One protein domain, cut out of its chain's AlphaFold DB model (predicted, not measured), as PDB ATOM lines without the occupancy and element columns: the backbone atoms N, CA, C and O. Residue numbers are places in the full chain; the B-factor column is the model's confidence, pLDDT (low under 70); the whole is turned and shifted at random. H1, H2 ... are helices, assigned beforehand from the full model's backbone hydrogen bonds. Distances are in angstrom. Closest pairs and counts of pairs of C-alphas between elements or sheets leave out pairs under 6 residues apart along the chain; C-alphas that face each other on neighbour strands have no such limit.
ATOM      1  N   ALA A1089     -29.892 -45.341   6.076       48.59
ATOM      2  CA  ALA A1089     -30.811 -45.357   4.936       48.59
ATOM      3  C   ALA A1089     -31.887 -46.466   5.009       48.59
ATOM      4  O   ALA A1089     -32.900 -46.380   4.309       48.59
ATOM      5  N   ALA A1090     -31.716 -47.491   5.857       55.78
ATOM      6  CA  ALA A1090     -32.676 -48.586   6.015       55.78
ATOM      7  C   ALA A1090     -33.756 -48.328   7.089       55.78
ATOM      8  O   ALA A1090     -34.879 -48.827   6.953       55.78
ATOM      9  N   LYS A1091     -33.447 -47.572   8.156       68.21
ATOM     10  CA  LYS A1091     -34.349 -47.319   9.306       68.21
ATOM     11  C   LYS A1091     -34.184 -45.890   9.877       68.21
ATOM     12  O   LYS A1091     -33.724 -45.727  11.005       68.21
ATOM     13  N   PRO A1092     -34.591 -44.839   9.144       65.17
ATOM     14  CA  PRO A1092     -34.279 -43.444   9.486       65.17
ATOM     15  C   PRO A1092     -35.037 -42.839  10.691       65.17
ATOM     16  O   PRO A1092     -34.984 -41.627  10.877       65.17
ATOM     17  N   PHE A1093     -35.765 -43.624  11.495       67.82
ATOM     18  CA  PHE A1093     -36.477 -43.137  12.686       67.82
ATOM     19  C   PHE A1093     -36.101 -43.962  13.920       67.82
ATOM     20  O   PHE A1093     -36.637 -45.054  14.114       67.82
ATOM     21  N   PHE A1094     -35.214 -43.432  14.761       81.01
ATOM     22  CA  PHE A1094     -34.766 -44.055  16.010       81.01
ATOM     23  C   PHE A1094     -35.217 -43.257  17.242       81.01
ATOM     24  O   PHE A1094     -35.575 -42.085  17.134       81.01
ATOM     25  N   CYS A1095     -35.245 -43.895  18.413       83.29
ATOM     26  CA  CYS A1095     -35.539 -43.216  19.672       83.29
ATOM     27  C   CYS A1095     -34.286 -42.546  20.240       83.29
ATOM     28  O   CYS A1095     -33.274 -43.199  20.468       83.29
ATOM     29  N   GLU A1096     -34.383 -41.245  20.502       70.52
ATOM     30  CA  GLU A1096     -33.291 -40.418  21.034       70.52
ATOM     31  C   GLU A1096     -33.168 -40.512  22.578       70.52
ATOM     32  O   GLU A1096     -32.330 -39.845  23.177       70.52
ATOM     33  N   LEU A1097     -33.978 -41.351  23.246       76.76
ATOM     34  CA  LEU A1097     -33.880 -41.598  24.690       76.76
ATOM     35  C   LEU A1097     -32.851 -42.692  25.002       76.76
ATOM     36  O   LEU A1097     -32.937 -43.813  24.490       76.76
ATOM     37  N   GLN A1098     -31.904 -42.372  25.890       70.05
ATOM     38  CA  GLN A1098     -30.822 -43.272  26.297       70.05
ATOM     39  C   GLN A1098     -31.339 -44.657  26.730       70.05
ATOM     40  O   GLN A1098     -32.375 -44.802  27.380       70.05
ATOM     41  N   GLY A1099     -30.610 -45.699  26.324       75.00
ATOM     42  CA  GLY A1099     -30.979 -47.100  26.547       75.00
ATOM     43  C   GLY A1099     -32.044 -47.664  25.591       75.00
ATOM     44  O   GLY A1099     -32.303 -48.871  25.629       75.00
ATOM     45  N   CYS A1100     -32.652 -46.858  24.710       81.64
ATOM     46  CA  CYS A1100     -33.721 -47.331  23.833       81.64
ATOM     47  C   CYS A1100     -33.274 -47.703  22.408       81.64
ATOM     48  O   CYS A1100     -33.232 -46.880  21.500       81.64
ATOM     49  N   LYS A1101     -33.055 -49.002  22.172       77.02
ATOM     50  CA  LYS A1101     -32.725 -49.576  20.849       77.02
ATOM     51  C   LYS A1101     -33.935 -49.675  19.888       77.02
ATOM     52  O   LYS A1101     -34.111 -50.704  19.238       77.02
ATOM     53  N   TYR A1102     -34.825 -48.679  19.842       82.21
ATOM     54  CA  TYR A1102     -35.983 -48.692  18.933       82.21
ATOM     55  C   TYR A1102     -35.707 -47.894  17.659       82.21
ATOM     56  O   TYR A1102     -35.489 -46.690  17.712       82.21
ATOM     57  N   GLU A1103     -35.784 -48.572  16.517       80.73
ATOM     58  CA  GLU A1103     -35.469 -48.070  15.175       80.73
ATOM     59  C   GLU A1103     -36.508 -48.584  14.162       80.73
ATOM     60  O   GLU A1103     -36.900 -49.755  14.180       80.73
ATOM     61  N   PHE A1104     -36.989 -47.710  13.272       81.80
ATOM     62  CA  PHE A1104     -38.053 -48.036  12.322       81.80
ATOM     63  C   PHE A1104     -38.009 -47.205  11.026       81.80
ATOM     64  O   PHE A1104     -37.277 -46.231  10.885       81.80
ATOM     65  N   VAL A1105     -38.840 -47.595  10.054       74.82
ATOM     66  CA  VAL A1105     -38.894 -47.021   8.691       74.82
ATOM     67  C   VAL A1105     -39.941 -45.894   8.548       74.82
ATOM     68  O   VAL A1105     -40.100 -45.308   7.480       74.82
ATOM     69  N   THR A1106     -40.704 -45.581   9.602       72.57
ATOM     70  CA  THR A1106     -41.831 -44.626   9.555       72.57
ATOM     71  C   THR A1106     -41.956 -43.827  10.847       72.57
ATOM     72  O   THR A1106     -42.003 -44.432  11.922       72.57
ATOM     73  N   ARG A1107     -42.124 -42.502  10.733       75.77
ATOM     74  CA  ARG A1107     -42.321 -41.569  11.857       75.77
ATOM     75  C   ARG A1107     -43.404 -42.042  12.823       75.77
ATOM     76  O   ARG A1107     -43.196 -42.021  14.027       75.77
ATOM     77  N   GLU A1108     -44.528 -42.524  12.307       77.93
ATOM     78  CA  GLU A1108     -45.683 -42.962  13.098       77.93
ATOM     79  C   GLU A1108     -45.324 -44.102  14.061       77.93
ATOM     80  O   GLU A1108     -45.842 -44.149  15.171       77.93
ATOM     81  N   ALA A1109     -44.398 -44.986  13.682       83.00
ATOM     82  CA  ALA A1109     -43.931 -46.059  14.557       83.00
ATOM     83  C   ALA A1109     -43.047 -45.526  15.695       83.00
ATOM     84  O   ALA A1109     -43.162 -46.001  16.820       83.00
ATOM     85  N   LEU A1110     -42.230 -44.502  15.425       82.98
ATOM     86  CA  LEU A1110     -41.446 -43.811  16.447       82.98
ATOM     87  C   LEU A1110     -42.344 -43.003  17.401       82.98
ATOM     88  O   LEU A1110     -42.185 -43.099  18.613       82.98
ATOM     89  N   LEU A1111     -43.349 -42.284  16.890       83.36
ATOM     90  CA  LEU A1111     -44.335 -41.579  17.723       83.36
ATOM     91  C   LEU A1111     -45.121 -42.566  18.605       83.36
ATOM     92  O   LEU A1111     -45.189 -42.396  19.820       83.36
ATOM     93  N   MET A1112     -45.622 -43.663  18.022       82.78
ATOM     94  CA  MET A1112     -46.266 -44.756  18.767       82.78
ATOM     95  C   MET A1112     -45.322 -45.446  19.757       82.78
ATOM     96  O   MET A1112     -45.789 -46.061  20.713       82.78
ATOM     97  N   HIS A1113     -44.011 -45.345  19.561       87.05
ATOM     98  CA  HIS A1113     -43.011 -45.847  20.487       87.05
ATOM     99  C   HIS A1113     -42.778 -44.894  21.675       87.05
ATOM    100  O   HIS A1113     -42.795 -45.368  22.810       87.05
ATOM    101  N   TYR A1114     -42.678 -43.574  21.469       85.34
ATOM    102  CA  TYR A1114     -42.681 -42.613  22.587       85.34
ATOM    103  C   TYR A1114     -43.951 -42.760  23.447       85.34
ATOM    104  O   TYR A1114     -43.854 -42.793  24.675       85.34
ATOM    105  N   LEU A1115     -45.114 -42.972  22.812       84.11
ATOM    106  CA  LEU A1115     -46.375 -43.285  23.499       84.11
ATOM    107  C   LEU A1115     -46.323 -44.634  24.256       84.11
ATOM    108  O   LEU A1115     -46.626 -44.679  25.442       84.11
ATOM    109  N   LYS A1116     -45.936 -45.746  23.601       82.15
ATOM    110  CA  LYS A1116     -46.050 -47.119  24.158       82.15
ATOM    111  C   LYS A1116     -44.813 -47.662  24.894       82.15
ATOM    112  O   LYS A1116     -44.839 -48.812  25.345       82.15
ATOM    113  N   LYS A1117     -43.708 -46.914  24.972       81.42
ATOM    114  CA  LYS A1117     -42.482 -47.327  25.689       81.42
ATOM    115  C   LYS A1117     -41.860 -46.279  26.596       81.42
ATOM    116  O   LYS A1117     -41.157 -46.684  27.517       81.42
ATOM    117  N   HIS A1118     -42.125 -44.996  26.369       83.34
ATOM    118  CA  HIS A1118     -41.587 -43.915  27.197       83.34
ATOM    119  C   HIS A1118     -42.671 -43.113  27.923       83.34
ATOM    120  O   HIS A1118     -42.346 -42.158  28.621       83.34
ATOM    121  N   ASN A1119     -43.941 -43.515  27.793       78.03
ATOM    122  CA  ASN A1119     -45.100 -42.910  28.450       78.03
ATOM    123  C   ASN A1119     -45.193 -41.384  28.246       78.03
ATOM    124  O   ASN A1119     -45.680 -40.661  29.113       78.03
ATOM    125  N   TYR A1120     -44.724 -40.877  27.101       80.40
ATOM    126  CA  TYR A1120     -44.906 -39.467  26.759       80.40
ATOM    127  C   TYR A1120     -46.404 -39.196  26.578       80.40
ATOM    128  O   TYR A1120     -47.089 -39.964  25.900       80.40
ATOM    129  N   SER A1121     -46.914 -38.094  27.141       79.40
ATOM    130  CA  SER A1121     -48.289 -37.672  26.863       79.40
ATOM    131  C   SER A1121     -48.457 -37.342  25.375       79.40
ATOM    132  O   SER A1121     -47.488 -37.038  24.671       79.40
ATOM    133  N   LYS A1122     -49.701 -37.374  24.889       73.33
ATOM    134  CA  LYS A1122     -50.048 -37.039  23.496       73.33
ATOM    135  C   LYS A1122     -49.489 -35.661  23.107       73.33
ATOM    136  O   LYS A1122     -48.922 -35.509  22.030       73.33
ATOM    137  N   GLU A1123     -49.554 -34.704  24.032       76.11
ATOM    138  CA  GLU A1123     -48.965 -33.368  23.911       76.11
ATOM    139  C   GLU A1123     -47.436 -33.403  23.931       76.11
ATOM    140  O   GLU A1123     -46.819 -32.825  23.047       76.11
ATOM    141  N   LYS A1124     -46.805 -34.135  24.860       73.55
ATOM    142  CA  LYS A1124     -45.337 -34.227  24.942       73.55
ATOM    143  C   LYS A1124     -44.725 -34.861  23.685       73.55
ATOM    144  O   LYS A1124     -43.619 -34.504  23.300       73.55
ATOM    145  N   VAL A1125     -45.452 -35.752  23.000       72.91
ATOM    146  CA  VAL A1125     -45.077 -36.286  21.673       72.91
ATOM    147  C   VAL A1125     -45.256 -35.254  20.548       72.91
ATOM    148  O   VAL A1125     -44.461 -35.234  19.608       72.91
ATOM    149  N   LEU A1126     -46.264 -34.380  20.631       65.50
ATOM    150  CA  LEU A1126     -46.478 -33.276  19.682       65.50
ATOM    151  C   LEU A1126     -45.476 -32.122  19.883       65.50
ATOM    152  O   LEU A1126     -45.063 -31.499  18.906       65.50
ATOM    153  N   GLN A1127     -45.044 -31.883  21.124       62.84
ATOM    154  CA  GLN A1127     -44.074 -30.860  21.537       62.84
ATOM    155  C   GLN A1127     -42.608 -31.211  21.218       62.84
ATOM    156  O   GLN A1127     -41.737 -30.367  21.415       62.84
ATOM    157  N   LEU A1128     -42.300 -32.411  20.704       62.34
ATOM    158  CA  LEU A1128     -40.940 -32.781  20.276       62.34
ATOM    159  C   LEU A1128     -40.545 -32.053  18.973       62.34
ATOM    160  O   LEU A1128     -40.541 -32.616  17.873       62.34
ATOM    161  N   THR A1129     -40.195 -30.773  19.124       45.64
ATOM    162  CA  THR A1129     -39.746 -29.834  18.080       45.64
ATOM    163  C   THR A1129     -38.568 -30.361  17.262       45.64
ATOM    164  O   THR A1129     -38.516 -30.131  16.053       45.64
ATOM    165  N   MET A1130     -37.678 -31.142  17.884       41.34
ATOM    166  CA  MET A1130     -36.497 -31.771  17.270       41.34
ATOM    167  C   MET A1130     -36.819 -32.530  15.967       41.34
ATOM    168  O   MET A1130     -36.022 -32.523  15.023       41.34
ATOM    169  N   PHE A1131     -38.020 -33.113  15.847       45.14
ATOM    170  CA  PHE A1131     -38.423 -33.835  14.637       45.14
ATOM    171  C   PHE A1131     -38.713 -32.947  13.415       45.14
ATOM    172  O   PHE A1131     -38.795 -33.477  12.306       45.14
ATOM    173  N   GLN A1132     -38.887 -31.629  13.577       47.84
ATOM    174  CA  GLN A1132     -39.322 -30.739  12.488       47.84
ATOM    175  C   GLN A1132     -38.212 -30.308  11.519       47.84
ATOM    176  O   GLN A1132     -38.535 -29.825  10.435       47.84
ATOM    177  N   HIS A1133     -36.936 -30.480  11.881       47.32
ATOM    178  CA  HIS A1133     -35.804 -30.052  11.045       47.32
ATOM    179  C   HIS A1133     -34.933 -31.215  10.546       47.32
ATOM    180  O   HIS A1133     -34.610 -31.252   9.359       47.32
ATOM    181  N   ARG A1134     -34.599 -32.201  11.396       44.29
ATOM    182  CA  ARG A1134     -33.709 -33.324  11.018       44.29
ATOM    183  C   ARG A1134     -34.323 -34.303  10.004       44.29
ATOM    184  O   ARG A1134     -33.613 -34.832   9.157       44.29
ATOM    185  N   TYR A1135     -35.636 -34.532  10.052       49.89
ATOM    186  CA  TYR A1135     -36.299 -35.632   9.320       49.89
ATOM    187  C   TYR A1135     -37.121 -35.154   8.109       49.89
ATOM    188  O   TYR A1135     -38.028 -35.834   7.620       49.89
ATOM    189  N   SER A1136     -36.810 -33.955   7.623       60.42
ATOM    190  CA  SER A1136     -37.567 -33.228   6.604       60.42
ATOM    191  C   SER A1136     -36.644 -32.557   5.574       60.42
ATOM    192  O   SER A1136     -36.698 -31.336   5.413       60.42
ATOM    193  N   PRO A1137     -35.788 -33.326   4.869       58.67
ATOM    194  CA  PRO A1137     -34.688 -32.789   4.055       58.67
ATOM    195  C   PRO A1137     -35.149 -31.929   2.869       58.67
ATOM    196  O   PRO A1137     -34.360 -31.211   2.263       58.67
ATOM    197  N   PHE A1138     -36.436 -31.966   2.527       67.29
ATOM    198  CA  PHE A1138     -37.023 -31.158   1.466       67.29
ATOM    199  C   PHE A1138     -37.573 -29.842   2.049       67.29
ATOM    200  O   PHE A1138     -38.787 -29.688   2.187       67.29
ATOM    201  N   ARG A1139     -36.690 -28.903   2.426       73.95
ATOM    202  CA  ARG A1139     -37.073 -27.552   2.895       73.95
ATOM    203  C   ARG A1139     -37.558 -26.685   1.734       73.95
ATOM    204  O   ARG A1139     -36.908 -26.616   0.694       73.95
ATOM    205  N   CYS A1140     -38.685 -26.000   1.911       81.29
ATOM    206  CA  CYS A1140     -39.191 -25.051   0.931       81.29
ATOM    207  C   CYS A1140     -38.386 -23.752   0.953       81.29
ATOM    208  O   CYS A1140     -38.293 -23.080   1.978       81.29
ATOM    209  N   HIS A1141     -37.877 -23.379  -0.217       73.72
ATOM    210  CA  HIS A1141     -37.083 -22.171  -0.427       73.72
ATOM    211  C   HIS A1141     -37.881 -20.852  -0.312       73.72
ATOM    212  O   HIS A1141     -37.254 -19.804  -0.315       73.72
ATOM    213  N   ILE A1142     -39.225 -20.883  -0.216       74.46
ATOM    214  CA  ILE A1142     -40.069 -19.665  -0.231       74.46
ATOM    215  C   ILE A1142     -40.752 -19.355   1.117       74.46
ATOM    216  O   ILE A1142     -40.791 -18.195   1.500       74.46
ATOM    217  N   CYS A1143     -41.255 -20.336   1.884       75.15
ATOM    218  CA  CYS A1143     -41.803 -20.069   3.238       75.15
ATOM    219  C   CYS A1143     -41.206 -20.930   4.360       75.15
ATOM    220  O   CYS A1143     -41.876 -21.226   5.349       75.15
ATOM    221  N   GLN A1144     -39.955 -21.366   4.196       71.92
ATOM    222  CA  GLN A1144     -39.152 -22.138   5.160       71.92
ATOM    223  C   GLN A1144     -39.704 -23.502   5.628       71.92
ATOM    224  O   GLN A1144     -38.937 -24.271   6.206       71.92
ATOM    225  N   ARG A1145     -40.979 -23.832   5.368       78.01
ATOM    226  CA  ARG A1145     -41.627 -25.108   5.720       78.01
ATOM    227  C   ARG A1145     -40.829 -26.306   5.202       78.01
ATOM    228  O   ARG A1145     -40.467 -26.350   4.027       78.01
ATOM    229  N   SER A1146     -40.627 -27.306   6.054       74.39
ATOM    230  CA  SER A1146     -39.829 -28.497   5.740       74.39
ATOM    231  C   SER A1146     -40.692 -29.740   5.526       74.39
ATOM    232  O   SER A1146     -41.681 -29.953   6.227       74.39
ATOM    233  N   PHE A1147     -40.320 -30.585   4.558       78.34
ATOM    234  CA  PHE A1147     -41.127 -31.734   4.146       78.34
ATOM    235  C   PHE A1147     -40.368 -33.059   4.220       78.34
ATOM    236  O   PHE A1147     -39.240 -33.196   3.755       78.34
ATOM    237  N   THR A1148     -41.047 -34.083   4.740       66.39
ATOM    238  CA  THR A1148     -40.533 -35.459   4.879       66.39
ATOM    239  C   THR A1148     -40.411 -36.214   3.549       66.39
ATOM    240  O   THR A1148     -39.840 -37.300   3.503       66.39
ATOM    241  N   ARG A1149     -40.976 -35.682   2.452       66.62
ATOM    242  CA  ARG A1149     -40.981 -36.304   1.115       66.62
ATOM    243  C   ARG A1149     -40.949 -35.246   0.012       66.62
ATOM    244  O   ARG A1149     -41.711 -34.281   0.074       66.62
ATOM    245  N   LYS A1150     -40.186 -35.489  -1.063       70.33
ATOM    246  CA  LYS A1150     -40.143 -34.634  -2.273       70.33
ATOM    247  C   LYS A1150     -41.527 -34.446  -2.916       70.33
ATOM    248  O   LYS A1150     -41.794 -33.409  -3.510       70.33
ATOM    249  N   THR A1151     -42.437 -35.412  -2.757       73.44
ATOM    250  CA  THR A1151     -43.848 -35.288  -3.171       73.44
ATOM    251  C   THR A1151     -44.632 -34.285  -2.326       73.44
ATOM    252  O   THR A1151     -45.428 -33.538  -2.881       73.44
ATOM    253  N   HIS A1152     -44.397 -34.215  -1.012       78.91
ATOM    254  CA  HIS A1152     -45.062 -33.240  -0.144       78.91
ATOM    255  C   HIS A1152     -44.510 -31.827  -0.375       78.91
ATOM    256  O   HIS A1152     -45.307 -30.900  -0.473       78.91
ATOM    257  N   LEU A1153     -43.194 -31.670  -0.588       82.05
ATOM    258  CA  LEU A1153     -42.622 -30.390  -1.037       82.05
ATOM    259  C   LEU A1153     -43.214 -29.956  -2.392       82.05
ATOM    260  O   LEU A1153     -43.551 -28.793  -2.569       82.05
ATOM    261  N   ARG A1154     -43.417 -30.885  -3.336       70.27
ATOM    262  CA  ARG A1154     -44.049 -30.592  -4.636       70.27
ATOM    263  C   ARG A1154     -45.521 -30.174  -4.508       70.27
ATOM    264  O   ARG A1154     -45.937 -29.216  -5.151       70.27
ATOM    265  N   ILE A1155     -46.300 -30.863  -3.669       77.21
ATOM    266  CA  ILE A1155     -47.687 -30.475  -3.348       77.21
ATOM    267  C   ILE A1155     -47.704 -29.098  -2.679       77.21
ATOM    268  O   ILE A1155     -48.555 -28.273  -2.988       77.21
ATOM    269  N   HIS A1156     -46.743 -28.815  -1.804       83.00
ATOM    270  CA  HIS A1156     -46.597 -27.514  -1.170       83.00
ATOM    271  C   HIS A1156     -46.233 -26.407  -2.171       83.00
ATOM    272  O   HIS A1156     -46.882 -25.366  -2.160       83.00
ATOM    273  N   TYR A1157     -45.292 -26.634  -3.092       78.41
ATOM    274  CA  TYR A1157     -45.006 -25.679  -4.163       78.41
ATOM    275  C   TYR A1157     -46.243 -25.384  -5.018       78.41
ATOM    276  O   TYR A1157     -46.523 -24.214  -5.263       78.41
ATOM    277  N   LYS A1158     -47.037 -26.398  -5.394       75.87
ATOM    278  CA  LYS A1158     -48.278 -26.175  -6.154       75.87
ATOM    279  C   LYS A1158     -49.370 -25.473  -5.328       75.87
ATOM    280  O   LYS A1158     -50.015 -24.569  -5.843       75.87
ATOM    281  N   ASN A1159     -49.562 -25.842  -4.059       76.96
ATOM    282  CA  ASN A1159     -50.714 -25.400  -3.256       76.96
ATOM    283  C   ASN A1159     -50.467 -24.149  -2.387       76.96
ATOM    284  O   ASN A1159     -51.428 -23.516  -1.970       76.96
ATOM    285  N   LYS A1160     -49.213 -23.816  -2.052       75.17
ATOM    286  CA  LYS A1160     -48.839 -22.644  -1.227       75.17
ATOM    287  C   LYS A1160     -47.994 -21.610  -1.973       75.17
ATOM    288  O   LYS A1160     -47.911 -20.484  -1.501       75.17
ATOM    289  N   HIS A1161     -47.390 -21.974  -3.106       77.74
ATOM    290  CA  HIS A1161     -46.525 -21.082  -3.891       77.74
ATOM    291  C   HIS A1161     -46.879 -21.013  -5.382       77.74
ATOM    292  O   HIS A1161     -46.194 -20.326  -6.127       77.74
TER     293      HIS A1161
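What this domain is: This is residues 1089 to 1161 of the 1887 residues of the protein "RLF zinc finger" of Rattus norvegicus (UniProt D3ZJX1). Two small lobes, each a helix with a looped, briefly paired stretch beside it, lie toward opposite ends of a loose model whose outline is only just flat: H1 with residues 1089 to 1106, and H4 with residues 1135 to 1149. H2, which packs on H1, and H3 lie along the chain between them. The printed part has 73 residues, four named helices in the order H1, H2, H3, H4 and no named strand; it is all helix by class, though named elements hold 31 residues. The radius of gyration of the C-alphas is 14.1 A, and the spans are 41 by 28 by 16 A.

How they stand to each other: H1, residues 1107 to 1117, touches H2, residues 1122 to 1126; their closest C-alphas, of Leu 1111 and Val 1125, are 6.6 A apart. H3, residues 1131 to 1134, and H4, residues 1150 to 1160, touch no helix. Every O i to N i+4 pair is within hydrogen-bond range in H1, H2 and H4; H3 is too short for one.

Where its parts are: H1 begins at C-alpha 1107 (-42.321, -41.569, 11.857) and is 15.0 A long. H4, 14.8 A, ends at C-alpha 1160 (-48.839, -22.644, -1.227).

The domain as a whole: The printed part has no cut. The link from H3 to H4 is long. Confidence is under 70 at residues 1089 to 1093, 1126 to 1138 and 1148 to 1149.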